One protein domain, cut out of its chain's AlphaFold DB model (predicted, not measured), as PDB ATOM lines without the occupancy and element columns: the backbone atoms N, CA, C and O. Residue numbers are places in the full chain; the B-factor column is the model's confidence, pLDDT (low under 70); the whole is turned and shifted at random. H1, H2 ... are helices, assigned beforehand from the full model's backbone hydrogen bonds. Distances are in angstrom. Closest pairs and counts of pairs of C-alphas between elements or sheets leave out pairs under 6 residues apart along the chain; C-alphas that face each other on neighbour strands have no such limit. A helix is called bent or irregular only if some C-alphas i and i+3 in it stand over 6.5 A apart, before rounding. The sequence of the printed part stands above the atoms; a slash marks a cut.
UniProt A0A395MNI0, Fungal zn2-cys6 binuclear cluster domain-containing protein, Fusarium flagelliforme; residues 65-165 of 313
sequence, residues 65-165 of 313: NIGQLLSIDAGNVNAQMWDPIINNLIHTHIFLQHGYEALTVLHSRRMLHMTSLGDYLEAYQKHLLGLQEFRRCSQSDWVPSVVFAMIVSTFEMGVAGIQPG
ATOM      1  N   ASN A  65     -26.598  32.011 -23.199       77.25
ATOM      2  CA  ASN A  65     -25.448  32.829 -23.516       77.25
ATOM      3  C   ASN A  65     -24.901  32.438 -24.894       77.25
ATOM      4  O   ASN A  65     -24.746  31.256 -25.208       77.25
ATOM      5  N   ILE A  66     -24.549  33.427 -25.711       83.06
ATOM      6  CA  ILE A  66     -23.860  33.205 -26.980       83.06
ATOM      7  C   ILE A  66     -22.591  32.349 -26.822       83.06
ATOM      8  O   ILE A  66     -22.324  31.503 -27.672       83.06
ATOM      9  N   GLY A  67     -21.853  32.481 -25.715       81.38
ATOM     10  CA  GLY A  67     -20.713  31.626 -25.390       81.38
ATOM     11  C   GLY A  67     -21.092  30.145 -25.291       81.38
ATOM     12  O   GLY A  67     -20.364  29.294 -25.797       81.38
ATOM     13  N   GLN A  68     -22.262  29.832 -24.725       81.12
ATOM     14  CA  GLN A  68     -22.799  28.468 -24.666       81.12
ATOM     15  C   GLN A  68     -23.249  27.987 -26.050       81.12
ATOM     16  O   GLN A  68     -22.925  26.867 -26.441       81.12
ATOM     17  N   LEU A  69     -23.934  28.842 -26.821       87.38
ATOM     18  CA  LEU A  69     -24.396  28.510 -28.176       87.38
ATOM     19  C   LEU A  69     -23.238  28.197 -29.128       87.38
ATOM     20  O   LEU A  69     -23.368  27.318 -29.978       87.38
ATOM     21  N   LEU A  70     -22.116  28.903 -28.980       88.31
ATOM     22  CA  LEU A  70     -20.917  28.737 -29.800       88.31
ATOM     23  C   LEU A  70     -19.926  27.711 -29.225       88.31
ATOM     24  O   LEU A  70     -18.875  27.490 -29.832       88.31
ATOM     25  N   SER A  71     -20.192  27.099 -28.068       85.88
ATOM     26  CA  SER A  71     -19.210  26.215 -27.438       85.88
ATOM     27  C   SER A  71     -19.132  24.847 -28.123       85.88
ATOM     28  O   SER A  71     -20.140  24.176 -28.331       85.88
ATOM     29  N   ILE A  72     -17.905  24.406 -28.418       82.00
ATOM     30  CA  ILE A  72     -17.592  23.013 -28.800       82.00
ATOM     31  C   ILE A  72     -17.377  22.135 -27.553       82.00
ATOM     32  O   ILE A  72     -17.438  20.913 -27.634       82.00
ATOM     33  N   ASP A  73     -17.148  22.750 -26.394       74.44
ATOM     34  CA  ASP A  73     -17.002  22.072 -25.109       74.44
ATOM     35  C   ASP A  73     -17.935  22.743 -24.100       74.44
ATOM     36  O   ASP A  73     -17.585  23.741 -23.461       74.44
ATOM     37  N   ALA A  74     -19.166  22.238 -24.002       58.81
ATOM     38  CA  ALA A  74     -20.187  22.790 -23.113       58.81
ATOM     39  C   ALA A  74     -19.766  22.767 -21.627       58.81
ATOM     40  O   ALA A  74     -20.312  23.529 -20.833       58.81
ATOM     41  N   GLY A  75     -18.774  21.944 -21.256       59.47
ATOM     42  CA  GLY A  75     -18.206  21.888 -19.906       59.47
ATOM     43  C   GLY A  75     -17.114  22.929 -19.628       59.47
ATOM     44  O   GLY A  75     -16.653  23.044 -18.491       59.47
ATOM     45  N   ASN A  76     -16.680  23.702 -20.628       64.56
ATOM     46  CA  ASN A  76     -15.613  24.682 -20.458       64.56
ATOM     47  C   ASN A  76     -16.130  25.980 -19.822       64.56
ATOM     48  O   ASN A  76     -16.573  26.903 -20.508       64.56
ATOM     49  N   VAL A  77     -15.983  26.083 -18.501       56.00
ATOM     50  CA  VAL A  77     -16.302  27.278 -17.697       56.00
ATOM     51  C   VAL A  77     -15.639  28.573 -18.188       56.00
ATOM     52  O   VAL A  77     -16.177  29.651 -17.953       56.00
ATOM     53  N   ASN A  78     -14.530  28.514 -18.940       59.47
ATOM     54  CA  ASN A  78     -13.906  29.723 -19.498       59.47
ATOM     55  C   ASN A  78     -14.744  30.388 -20.601       59.47
ATOM     56  O   ASN A  78     -14.488  31.545 -20.933       59.47
ATOM     57  N   ALA A  79     -15.727  29.686 -21.179       59.50
ATOM     58  CA  ALA A  79     -16.655  30.282 -22.137       59.50
ATOM     59  C   ALA A  79     -17.473  31.414 -21.493       59.50
ATOM     60  O   ALA A  79     -17.681  32.435 -22.137       59.50
ATOM     61  N   GLN A  80     -17.815  31.274 -20.204       61.31
ATOM     62  CA  GLN A  80     -18.631  32.233 -19.449       61.31
ATOM     63  C   GLN A  80     -17.904  33.556 -19.152       61.31
ATOM     64  O   GLN A  80     -18.522  34.572 -18.853       61.31
ATOM     65  N   MET A  81     -16.569  33.574 -19.243       63.44
ATOM     66  CA  MET A  81     -15.764  34.765 -18.947       63.44
ATOM     67  C   MET A  81     -15.979  35.896 -19.966       63.44
ATOM     68  O   MET A  81     -15.826  37.069 -19.634       63.44
ATOM     69  N   TRP A  82     -16.336  35.555 -21.206       67.88
ATOM     70  CA  TRP A  82     -16.524  36.526 -22.289       67.88
ATOM     71  C   TRP A  82     -17.957  37.053 -22.384       67.88
ATOM     72  O   TRP A  82     -18.215  37.999 -23.129       67.88
ATOM     73  N   ASP A  83     -18.868  36.487 -21.599       72.75
ATOM     74  CA  ASP A  83     -20.300  36.755 -21.635       72.75
ATOM     75  C   ASP A  83     -20.651  38.251 -21.551       72.75
ATOM     76  O   ASP A  83     -21.404  38.721 -22.408       72.75
ATOM     77  N   PRO A  84     -20.091  39.052 -20.617       75.19
ATOM     78  CA  PRO A  84     -20.436  40.472 -20.527       75.19
ATOM     79  C   PRO A  84     -19.997  41.259 -21.766       75.19
ATOM     80  O   PRO A  84     -20.714  42.141 -22.239       75.19
ATOM     81  N   ILE A  85     -18.826  40.916 -22.313       75.31
ATOM     82  CA  ILE A  85     -18.253  41.581 -23.486       75.31
ATOM     83  C   ILE A  85     -19.107  41.261 -24.709       75.31
ATOM     84  O   ILE A  85     -19.534  42.176 -25.410       75.31
ATOM     85  N   ILE A  86     -19.398  39.982 -24.958       77.94
ATOM     86  CA  ILE A  86     -20.136  39.591 -26.160       77.94
ATOM     87  C   ILE A  86     -21.590  40.078 -26.090       77.94
ATOM     88  O   ILE A  86     -22.103  40.559 -27.099       77.94
ATOM     89  N   ASN A  87     -22.230  40.063 -24.916       81.25
ATOM     90  CA  ASN A  87     -23.578  40.618 -24.756       81.25
ATOM     91  C   ASN A  87     -23.626  42.110 -25.121       81.25
ATOM     92  O   ASN A  87     -24.502  42.535 -25.874       81.25
ATOM     93  N   ASN A  88     -22.646  42.900 -24.674       84.44
ATOM     94  CA  ASN A  88     -22.552  44.306 -25.068       84.44
ATOM     95  C   ASN A  88     -22.346  44.479 -26.587       84.44
ATOM     96  O   ASN A  88     -22.951  45.352 -27.212       84.44
ATOM     97  N   LEU A  89     -21.528  43.624 -27.211       86.56
ATOM     98  CA  LEU A  89     -21.322  43.647 -28.663       86.56
ATOM     99  C   LEU A  89     -22.605  43.313 -29.434       86.56
ATOM    100  O   LEU A  89     -22.897  43.971 -30.430       86.56
ATOM    101  N   ILE A  90     -23.397  42.349 -28.954       87.06
ATOM    102  CA  ILE A  90     -24.698  42.012 -29.541       87.06
ATOM    103  C   ILE A  90     -25.616  43.237 -29.506       87.06
ATOM    104  O   ILE A  90     -26.168  43.609 -30.533       87.06
ATOM    105  N   HIS A  91     -25.733  43.940 -28.380       84.62
ATOM    106  CA  HIS A  91     -26.608  45.116 -28.302       84.62
ATOM    107  C   HIS A  91     -26.154  46.301 -29.166       84.62
ATOM    108  O   HIS A  91     -26.987  47.104 -29.576       84.62
ATOM    109  N   THR A  92     -24.864  46.395 -29.486       87.00
ATOM    110  CA  THR A  92     -24.299  47.509 -30.264       87.00
ATOM    111  C   THR A  92     -24.246  47.249 -31.772       87.00
ATOM    112  O   THR A  92     -24.209  48.206 -32.542       87.00
ATOM    113  N   HIS A  93     -24.284  45.988 -32.218       90.19
ATOM    114  CA  HIS A  93     -24.124  45.624 -33.630       90.19
ATOM    115  C   HIS A  93     -25.345  44.868 -34.165       90.19
ATOM    116  O   HIS A  93     -25.584  43.716 -33.805       90.19
ATOM    117  N   ILE A  94     -26.075  45.475 -35.105       92.56
ATOM    118  CA  ILE A  94     -27.325  44.924 -35.670       92.56
ATOM    119  C   ILE A  94     -27.120  43.521 -36.270       92.56
ATOM    120  O   ILE A  94     -27.919  42.612 -36.038       92.56
ATOM    121  N   PHE A  95     -26.017  43.295 -36.991       93.94
ATOM    122  CA  PHE A  95     -25.726  41.978 -37.564       93.94
ATOM    123  C   PHE A  95     -25.507  40.895 -36.495       93.94
ATOM    124  O   PHE A  95     -25.909  39.747 -36.700       93.94
ATOM    125  N   LEU A  96     -24.928  41.245 -35.337       93.38
ATOM    126  CA  LEU A  96     -24.784  40.320 -34.212       93.38
ATOM    127  C   LEU A  96     -26.130  40.016 -33.556       93.38
ATOM    128  O   LEU A  96     -26.344  38.867 -33.185       93.38
ATOM    129  N   GLN A  97     -27.043  40.988 -33.464       92.44
ATOM    130  CA  GLN A  97     -28.406  40.751 -32.963       92.44
ATOM    131  C   GLN A  97     -29.125  39.717 -33.820       92.44
ATOM    132  O   GLN A  97     -29.577  38.691 -33.316       92.44
ATOM    133  N   HIS A  98     -29.147  39.934 -35.134       94.62
ATOM    134  CA  HIS A  98     -29.754  38.997 -36.073       94.62
ATOM    135  C   HIS A  98     -29.087  37.618 -36.042       94.62
ATOM    136  O   HIS A  98     -29.775  36.599 -36.060       94.62
ATOM    137  N   GLY A  99     -27.756  37.569 -35.951       94.31
ATOM    138  CA  GLY A  99     -27.018  36.317 -35.824       94.31
ATOM    139  C   GLY A  99     -27.330  35.553 -34.528       94.31
ATOM    140  O   GLY A  99     -27.528  34.337 -34.553       94.31
ATOM    141  N   TYR A 100     -27.416  36.263 -33.406       93.06
ATOM    142  CA  TYR A 100     -27.772  35.705 -32.104       93.06
ATOM    143  C   TYR A 100     -29.214  35.171 -32.083       93.06
ATOM    144  O   TYR A 100     -29.455  34.037 -31.663       93.06
ATOM    145  N   GLU A 101     -30.172  35.936 -32.609       91.62
ATOM    146  CA  GLU A 101     -31.564  35.499 -32.767       91.62
ATOM    147  C   GLU A 101     -31.665  34.253 -33.659       91.62
ATOM    148  O   GLU A 101     -32.354  33.292 -33.323       91.62
ATOM    149  N   ALA A 102     -30.921  34.217 -34.767       94.44
ATOM    150  CA  ALA A 102     -30.898  33.058 -35.654       94.44
ATOM    151  C   ALA A 102     -30.441  31.782 -34.928       94.44
ATOM    152  O   ALA A 102     -31.070  30.730 -35.074       94.44
ATOM    153  N   LEU A 103     -29.373  31.863 -34.125       92.50
ATOM    154  CA  LEU A 103     -28.871  30.719 -33.361       92.50
ATOM    155  C   LEU A 103     -29.789  30.310 -32.219       92.50
ATOM    156  O   LEU A 103     -29.981  29.115 -32.017       92.50
ATOM    157  N   THR A 104     -30.357  31.260 -31.479       90.56
ATOM    158  CA  THR A 104     -31.271  30.942 -30.371       90.56
ATOM    159  C   THR A 104     -32.535  30.257 -30.876       90.56
ATOM    160  O   THR A 104     -32.943  29.243 -30.305       90.56
ATOM    161  N   VAL A 105     -33.120  30.733 -31.983       90.44
ATOM    162  CA  VAL A 105     -34.257  30.061 -32.626       90.44
ATOM    163  C   VAL A 105     -33.833  28.679 -33.117       90.44
ATOM    164  O   VAL A 105     -34.482  27.694 -32.772       90.44
ATOM    165  N   LEU A 106     -32.727  28.562 -33.862       90.00
ATOM    166  CA  LEU A 106     -32.243  27.272 -34.367       90.00
ATOM    167  C   LEU A 106     -32.005  26.261 -33.231       90.00
ATOM    168  O   LEU A 106     -32.481  25.129 -33.312       90.00
ATOM    169  N   HIS A 107     -31.317  26.675 -32.167       88.69
ATOM    170  CA  HIS A 107     -31.046  25.858 -30.988       88.69
ATOM    171  C   HIS A 107     -32.347  25.398 -30.326       88.69
ATOM    172  O   HIS A 107     -32.564  24.199 -30.164       88.69
ATOM    173  N   SER A 108     -33.252  26.327 -30.006       86.38
ATOM    174  CA  SER A 108     -34.529  26.015 -29.357       86.38
ATOM    175  C   SER A 108     -35.364  25.034 -30.178       86.38
ATOM    176  O   SER A 108     -35.862  24.044 -29.647       86.38
ATOM    177  N   ARG A 109     -35.474  25.241 -31.496       85.62
ATOM    178  CA  ARG A 109     -36.221  24.337 -32.389       85.62
ATOM    179  C   ARG A 109     -35.602  22.936 -32.426       85.62
ATOM    180  O   ARG A 109     -36.341  21.951 -32.435       85.62
ATOM    181  N   ARG A 110     -34.270  22.831 -32.385       81.94
ATOM    182  CA  ARG A 110     -33.563  21.542 -32.320       81.94
ATOM    183  C   ARG A 110     -33.751  20.831 -30.983       81.94
ATOM    184  O   ARG A 110     -33.984  19.627 -31.001       81.94
ATOM    185  N   MET A 111     -33.722  21.553 -29.862       82.38
ATOM    186  CA  MET A 111     -34.000  20.994 -28.527       82.38
ATOM    187  C   MET A 111     -35.448  20.515 -28.392       82.38
ATOM    188  O   MET A 111     -35.726  19.514 -27.744       82.38
ATOM    189  N   LEU A 112     -36.374  21.176 -29.089       78.25
ATOM    190  CA  LEU A 112     -37.759  20.723 -29.236       78.25
ATOM    191  C   LEU A 112     -37.919  19.597 -30.271       78.25
ATOM    192  O   LEU A 112     -39.030  19.114 -30.496       78.25
ATOM    193  N   HIS A 113     -36.827  19.169 -30.912       72.44
ATOM    194  CA  HIS A 113     -36.803  18.155 -31.963       72.44
ATOM    195  C   HIS A 113     -37.821  18.436 -33.078       72.44
ATOM    196  O   HIS A 113     -38.502  17.519 -33.546       72.44
ATOM    197  N   MET A 114     -37.949  19.705 -33.471       73.56
ATOM    198  CA  MET A 114     -38.802  20.125 -34.579       73.56
ATOM    199  C   MET A 114     -38.249  19.560 -35.883       73.56
ATOM    200  O   MET A 114     -37.053  19.688 -36.175       73.56
ATOM    201  N   THR A 115     -39.105  18.897 -36.655       64.06
ATOM    202  CA  THR A 115     -38.674  18.195 -37.859       64.06
ATOM    203  C   THR A 115     -38.825  19.048 -39.094       64.06
ATOM    204  O   THR A 115     -37.914  18.977 -39.913       64.06
ATOM    205  N   SER A 116     -39.887  19.851 -39.236       68.06
ATOM    206  CA  SER A 116     -40.284  20.513 -40.485       68.06
ATOM    207  C   SER A 116     -39.354  21.660 -40.888       68.06
ATOM    208  O   SER A 116     -38.743  22.319 -40.062       68.06
ATOM    209  N   LEU A 117     -39.225  21.918 -42.199       67.94
ATOM    210  CA  LEU A 117     -38.309  22.953 -42.703       67.94
ATOM    211  C   LEU A 117     -38.892  24.333 -42.389       67.94
ATOM    212  O   LEU A 117     -38.148  25.264 -42.099       67.94
ATOM    213  N   GLY A 118     -40.227  24.424 -42.389       75.06
ATOM    214  CA  GLY A 118     -40.956  25.611 -41.958       75.06
ATOM    215  C   GLY A 118     -40.660  25.992 -40.508       75.06
ATOM    216  O   GLY A 118     -40.606  27.181 -40.213       75.06
ATOM    217  N   ASP A 119     -40.355  25.020 -39.639       75.88
ATOM    218  CA  ASP A 119     -40.056  25.272 -38.221       75.88
ATOM    219  C   ASP A 119     -38.756  26.073 -38.030       75.88
ATOM    220  O   ASP A 119     -38.553  26.699 -36.991       75.88
ATOM    221  N   TYR A 120     -37.887  26.078 -39.048       83.69
ATOM    222  CA  TYR A 120     -36.608  26.790 -39.058       83.69
ATOM    223  C   TYR A 120     -36.617  28.041 -39.944       83.69
ATOM    224  O   TYR A 120     -35.600  28.729 -40.021       83.69
ATOM    225  N   LEU A 121     -37.734  28.361 -40.612       86.69
ATOM    226  CA  LEU A 121     -37.816  29.490 -41.550       86.69
ATOM    227  C   LEU A 121     -37.449  30.818 -40.879       86.69
ATOM    228  O   LEU A 121     -36.700  31.611 -41.441       86.69
ATOM    229  N   GLU A 122     -37.934  31.022 -39.658       88.88
ATOM    230  CA  GLU A 122     -37.612  32.183 -38.827       88.88
ATOM    231  C   GLU A 122     -36.097  32.303 -38.583       88.88
ATOM    232  O   GLU A 122     -35.511  33.363 -38.801       88.88
ATOM    233  N   ALA A 123     -35.439  31.197 -38.220       91.38
ATOM    234  CA  ALA A 123     -33.996  31.165 -37.992       91.38
ATOM    235  C   ALA A 123     -33.214  31.539 -39.265       91.38
ATOM    236  O   ALA A 123     -32.279  32.339 -39.211       91.38
ATOM    237  N   TYR A 124     -33.632  31.023 -40.427       91.25
ATOM    238  CA  TYR A 124     -33.041  31.381 -41.721       91.25
ATOM    239  C   TYR A 124     -33.239  32.854 -42.080       91.25
ATOM    240  O   TYR A 124     -32.306  33.490 -42.566       91.25
ATOM    241  N   GLN A 125     -34.428  33.411 -41.849       92.50
ATOM    242  CA  GLN A 125     -34.697  34.825 -42.119       92.50
ATOM    243  C   GLN A 125     -33.760  35.724 -41.310       92.50
ATOM    244  O   GLN A 125     -33.126  36.616 -41.873       92.50
ATOM    245  N   LYS A 126     -33.609  35.449 -40.010       93.88
ATOM    246  CA  LYS A 126     -32.681  36.181 -39.138       93.88
ATOM    247  C   LYS A 126     -31.229  36.013 -39.580       93.88
ATOM    248  O   LYS A 126     -30.503  36.998 -39.664       93.88
ATOM    249  N   HIS A 127     -30.826  34.804 -39.963       94.69
ATOM    250  CA  HIS A 127     -29.487  34.552 -40.494       94.69
ATOM    251  C   HIS A 127     -29.188  35.389 -41.753       94.69
ATOM    252  O   HIS A 127     -28.144  36.038 -41.840       94.69
ATOM    253  N   LEU A 128     -30.126  35.436 -42.705       94.12
ATOM    254  CA  LEU A 128     -29.990  36.224 -43.933       94.12
ATOM    255  C   LEU A 128     -29.928  37.732 -43.659       94.12
ATOM    256  O   LEU A 128     -29.099  38.414 -44.259       94.12
ATOM    257  N   LEU A 129     -30.756  38.245 -42.744       94.75
ATOM    258  CA  LEU A 129     -30.707  39.650 -42.323       94.75
ATOM    259  C   LEU A 129     -29.352  39.996 -41.695       94.75
ATOM    260  O   LEU A 129     -28.742  40.994 -42.065       94.75
ATOM    261  N   GLY A 130     -28.827  39.132 -40.821       95.50
ATOM    262  CA  GLY A 130     -27.498  39.311 -40.238       95.50
ATOM    263  C   GLY A 130     -26.401  39.392 -41.299       95.50
ATOM    264  O   GLY A 130     -25.562  40.288 -41.253       95.50
ATOM    265  N   LEU A 131     -26.429  38.503 -42.299       93.62
ATOM    266  CA  LEU A 131     -25.472  38.527 -43.411       93.62
ATOM    267  C   LEU A 131     -25.575  39.808 -44.249       93.62
ATOM    268  O   LEU A 131     -24.552  40.318 -44.708       93.62
ATOM    269  N   GLN A 132     -26.788  40.315 -44.483       94.56
ATOM    270  CA  GLN A 132     -27.007  41.553 -45.235       94.56
ATOM    271  C   GLN A 132     -26.443  42.765 -44.493       94.56
ATOM    272  O   GLN A 132     -25.703  43.546 -45.090       94.56
ATOM    273  N   GLU A 133     -26.734  42.885 -43.199       94.12
ATOM    274  CA  GLU A 133     -26.226  43.977 -42.367       94.12
ATOM    275  C   GLU A 133     -24.704  43.910 -42.214       94.12
ATOM    276  O   GLU A 133     -24.016  44.914 -42.387       94.12
ATOM    277  N   PHE A 134     -24.143  42.713 -42.019       92.81
ATOM    278  CA  PHE A 134     -22.695  42.533 -41.925       92.81
ATOM    279  C   PHE A 134     -21.952  42.986 -43.192       92.81
ATOM    280  O   PHE A 134     -20.862  43.544 -43.107       92.81
ATOM    281  N   ARG A 135     -22.542  42.786 -44.380       90.56
ATOM    282  CA  ARG A 135     -21.966  43.259 -45.653       90.56
ATOM    283  C   ARG A 135     -22.019  44.779 -45.816       90.56
ATOM    284  O   ARG A 135     -21.254  45.311 -46.614       90.56
ATOM    285  N   ARG A 136     -22.938  45.459 -45.126       87.50
ATOM    286  CA  ARG A 136     -23.102  46.921 -45.181       87.50
ATOM    287  C   ARG A 136     -22.161  47.651 -44.224       87.50
ATOM    288  O   ARG A 136     -21.822  48.803 -44.478       87.50
ATOM    289  N   CYS A 137     -21.741  47.003 -43.139       81.56
ATOM    290  CA  CYS A 137     -20.825  47.587 -42.165       81.56
ATOM    291  C   CYS A 137     -19.362  47.543 -42.637       81.56
ATOM    292  O   CYS A 137     -18.910  46.580 -43.255       81.56
ATOM    293  N   SER A 138     -18.593  48.577 -42.275       70.81
ATOM    294  CA  SER A 138     -17.131  48.540 -42.374       70.81
ATOM    295  C   SER A 138     -16.580  47.494 -41.403       70.81
ATOM    296  O   SER A 138     -16.900  47.518 -40.218       70.81
ATOM    297  N   GLN A 139     -15.734  46.585 -41.886       69.06
ATOM    298  CA  GLN A 139     -15.142  45.502 -41.085       69.06
ATOM    299  C   GLN A 139     -13.912  45.967 -40.280       69.06
ATOM    300  O   GLN A 139     -12.967  45.203 -40.087       69.06
ATOM    301  N   SER A 140     -13.896  47.228 -39.833       68.75
ATOM    302  CA  SER A 140     -12.786  47.800 -39.058       68.75
ATOM    303  C   SER A 140     -12.630  47.137 -37.690       68.75
ATOM    304  O   SER A 140     -11.510  46.959 -37.214       68.75
ATOM    305  N   ASP A 141     -13.746  46.717 -37.090       84.06
ATOM    306  CA  ASP A 141     -13.756  46.074 -35.782       84.06
ATOM    307  C   ASP A 141     -13.705  44.554 -35.939       84.06
ATOM    308  O   ASP A 141     -14.666  43.884 -36.341       84.06
ATOM    309  N   TRP A 142     -12.549  43.988 -35.604       86.75
ATOM    310  CA  TRP A 142     -12.311  42.565 -35.805       86.75
ATOM    311  C   TRP A 142     -13.087  41.683 -34.818       86.75
ATOM    312  O   TRP A 142     -13.518  40.598 -35.199       86.75
ATOM    313  N   VAL A 143     -13.317  42.128 -33.573       89.44
ATOM    314  CA  VAL A 143     -13.985  41.304 -32.545       89.44
ATOM    315  C   VAL A 143     -15.440  40.980 -32.925       89.44
ATOM    316  O   VAL A 143     -15.754  39.791 -33.020       89.44
ATOM    317  N   PRO A 144     -16.322  41.961 -33.223       90.88
ATOM    318  CA  PRO A 144     -17.681  41.677 -33.694       90.88
ATOM    319  C   PRO A 144     -17.705  40.809 -34.953       90.88
ATOM    320  O   PRO A 144     -18.521  39.898 -35.073       90.88
ATOM    321  N   SER A 145     -16.779  41.061 -35.877       91.25
ATOM    322  CA  SER A 145     -16.685  40.347 -37.151       91.25
ATOM    323  C   SER A 145     -16.305  38.876 -36.969       91.25
ATOM    324  O   SER A 145     -16.887  38.002 -37.609       91.25
ATOM    325  N   VAL A 146     -15.370  38.578 -36.061       89.25
ATOM    326  CA  VAL A 146     -14.984  37.200 -35.726       89.25
ATOM    327  C   VAL A 146     -16.106  36.481 -34.980       89.25
ATOM    328  O   VAL A 146     -16.411  35.335 -35.313       89.25
ATOM    329  N   VAL A 147     -16.775  37.143 -34.028       90.19
ATOM    330  CA  VAL A 147     -17.953  36.571 -33.350       90.19
ATOM    331  C   VAL A 147     -19.046  36.251 -34.368       90.19
ATOM    332  O   VAL A 147     -19.606  35.156 -34.346       90.19
ATOM    333  N   PHE A 148     -19.310  37.151 -35.316       93.44
ATOM    334  CA  PHE A 148     -20.294  36.907 -36.364       93.44
ATOM    335  C   PHE A 148     -19.884  35.765 -37.305       93.44
ATOM    336  O   PHE A 148     -20.712  34.923 -37.644       93.44
ATOM    337  N   ALA A 149     -18.603  35.659 -37.669       91.81
ATOM    338  CA  ALA A 149     -18.093  34.528 -38.445       91.81
ATOM    339  C   ALA A 149     -18.265  33.187 -37.707       91.81
ATOM    340  O   ALA A 149     -18.606  32.176 -38.332       91.81
ATOM    341  N   MET A 150     -18.083  33.168 -36.380       90.75
ATOM    342  CA  MET A 150     -18.388  31.999 -35.548       90.75
ATOM    343  C   MET A 150     -19.887  31.695 -35.526       90.75
ATOM    344  O   MET A 150     -20.267  30.536 -35.661       90.75
ATOM    345  N   ILE A 151     -20.741  32.716 -35.417       93.38
ATOM    346  CA  ILE A 151     -22.199  32.556 -35.483       93.38
ATOM    347  C   ILE A 151     -22.624  31.914 -36.804       93.38
ATOM    348  O   ILE A 151     -23.360  30.929 -36.795       93.38
ATOM    349  N   VAL A 152     -22.132  32.432 -37.932       93.44
ATOM    350  CA  VAL A 152     -22.414  31.890 -39.268       93.44
ATOM    351  C   VAL A 152     -21.930  30.445 -39.377       93.44
ATOM    352  O   VAL A 152     -22.679  29.585 -39.829       93.44
ATOM    353  N   SER A 153     -20.718  30.155 -38.896       91.69
ATOM    354  CA  SER A 153     -20.151  28.800 -38.892       91.69
ATOM    355  C   SER A 153     -21.024  27.814 -38.110       91.69
ATOM    356  O   SER A 153     -21.391  26.762 -38.628       91.69
ATOM    357  N   THR A 154     -21.409  28.174 -36.883       92.44
ATOM    358  CA  THR A 154     -22.287  27.370 -36.025       92.44
ATOM    359  C   THR A 154     -23.663  27.169 -36.650       92.44
ATOM    360  O   THR A 154     -24.197  26.061 -36.627       92.44
ATOM    361  N   PHE A 155     -24.234  28.224 -37.236       92.88
ATOM    362  CA  PHE A 155     -25.543  28.168 -37.876       92.88
ATOM    363  C   PHE A 155     -25.538  27.201 -39.062       92.88
ATOM    364  O   PHE A 155     -26.384  26.312 -39.126       92.88
ATOM    365  N   GLU A 156     -24.555  27.318 -39.955       90.62
ATOM    366  CA  GLU A 156     -24.428  26.468 -41.141       90.62
ATOM    367  C   GLU A 156     -24.208  24.997 -40.772       90.62
ATOM    368  O   GLU A 156     -24.828  24.112 -41.361       90.62
ATOM    369  N   MET A 157     -23.416  24.716 -39.733       89.50
ATOM    370  CA  MET A 157     -23.261  23.356 -39.203       89.50
ATOM    371  C   MET A 157     -24.569  22.831 -38.583       89.50
ATOM    372  O   MET A 157     -24.996  21.715 -38.886       89.50
ATOM    373  N   GLY A 158     -25.261  23.650 -37.787       89.12
ATOM    374  CA  GLY A 158     -26.538  23.287 -37.167       89.12
ATOM    375  C   GLY A 158     -27.642  23.019 -38.188       89.12
ATOM    376  O   GLY A 158     -28.440  22.090 -38.043       89.12
ATOM    377  N   VAL A 159     -27.666  23.794 -39.264       86.06
ATOM    378  CA  VAL A 159     -28.584  23.626 -40.387       86.06
ATOM    379  C   VAL A 159     -28.203  22.431 -41.266       86.06
ATOM    380  O   VAL A 159     -29.086  21.740 -41.789       86.06
ATOM    381  N   ALA A 160     -26.913  22.114 -41.377       83.75
ATOM    382  CA  ALA A 160     -26.426  20.945 -42.094       83.75
ATOM    383  C   ALA A 160     -26.911  19.614 -41.492       83.75
ATOM    384  O   ALA A 160     -26.904  18.599 -42.180       83.75
ATOM    385  N   GLY A 161     -27.399  19.580 -40.250       75.38
ATOM    386  CA  GLY A 161     -28.125  18.419 -39.712       75.38
ATOM    387  C   GLY A 161     -29.559  18.262 -40.251       75.38
ATOM    388  O   GLY A 161     -30.121  17.173 -40.181       75.38
ATOM    389  N   ILE A 162     -30.149  19.329 -40.803       75.38
ATOM    390  CA  ILE A 162     -31.580  19.432 -41.152       75.38
ATOM    391  C   ILE A 162     -31.806  19.437 -42.672       75.38
ATOM    392  O   ILE A 162     -32.780  18.852 -43.146       75.38
ATOM    393  N   GLN A 163     -30.936  20.101 -43.448       68.56
ATOM    394  CA  GLN A 163     -31.132  20.309 -44.892       68.56
ATOM    395  C   GLN A 163     -31.293  18.989 -45.662       68.56
ATOM    396  O   GLN A 163     -30.433  18.124 -45.528       68.56
ATOM    397  N   PRO A 164     -32.304  18.812 -46.526       61.97
ATOM    398  CA  PRO A 164     -32.378  17.634 -47.389       61.97
ATOM    399  C   PRO A 164     -31.237  17.628 -48.428       61.97
ATOM    400  O   PRO A 164     -30.807  18.681 -48.884       61.97
ATOM    401  N   GLY A 165     -30.764  16.444 -48.836       68.56
ATOM    402  CA  GLY A 165     -29.802  16.292 -49.944       68.56
ATOM    403  C   GLY A 165     -28.328  16.158 -49.536       68.56
ATOM    404  O   GLY A 165     -28.013  15.781 -48.410       68.56
TER     405      GLY A 165
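What this domain is: This is residues 65 to 165 of the 313 residues of the protein "Fungal zn2-cys6 binuclear cluster domain-containing protein" of Fusarium flagelliforme (UniProt A0A395MNI0). Three long helices, H3, H4 and H5, make an up-and-down bundle, each running against the one before it; H2 leads off from the beginning of H3 at a steep tilt, and tiny H1 folds back to touch H2 and H3. The 101 printed residues hold five named helices, H1 to H5 in chain order, and no named strand: all helix. The whole is compact, with a radius of gyration of the C-alphas of 13.6 A and spans of 37 by 35 by 21 A.

How they stand to each other: H4, residues 118 to 136, and H3, residues 94 to 111, touch as a helical hairpin at a shallow tilt of 20 degrees; their closest C-alphas, Phe 95 and Gly 130, are 4.2 A apart. H5, residues 142 to 160, touches H3 at 29 degrees, the same way, closest at the C-alphas of Leu 96 and Phe 148, 6.0 A. H4 and H5, also a hairpin, only just touch, with 3 pairs of C-alphas within 8 A, the closest His 127 and Val 152 at 7.7 A. H3 is the hub. H2, residues 77 to 92, touches H3 only at the corner, the C-alphas of Ile 90 and Leu 96 being 5.0 A apart. H1, residues 66 to 69, touches H2, closest at the C-alphas of Gly 67 and Ala 79, 5.4 A, and H3 at those of Ile 66 and Tyr 100, 6.9 A. H2 and H4 are apart. Every O i to N i+4 pair is within hydrogen-bond range in H3 and H5, but 7 of 12 in H2 and 13 of 15 in H4; H1 is too short for one.

Where its parts are: H4 spans 28.0 A, H5 26.6 A, H3 25.9 A and H2 25.1 A. H2 and H4 are irregular: C-alphas 81 and 84 are 7.5 A apart, and 119 and 122 7.4 A. C-alpha 66 begins H1 at (-23.860, 33.205, -26.980); C-alpha 160 ends H5 at (-26.426, 20.945, -42.094).

The domain as a whole: The farthest C-alphas, Thr 115 and Ser 140, are 39.3 A apart. The printed part has no cut and no long link. The model's pLDDT is under 70 at residues 74 to 82, 115 to 117, 139 to 140 and 163 to 165.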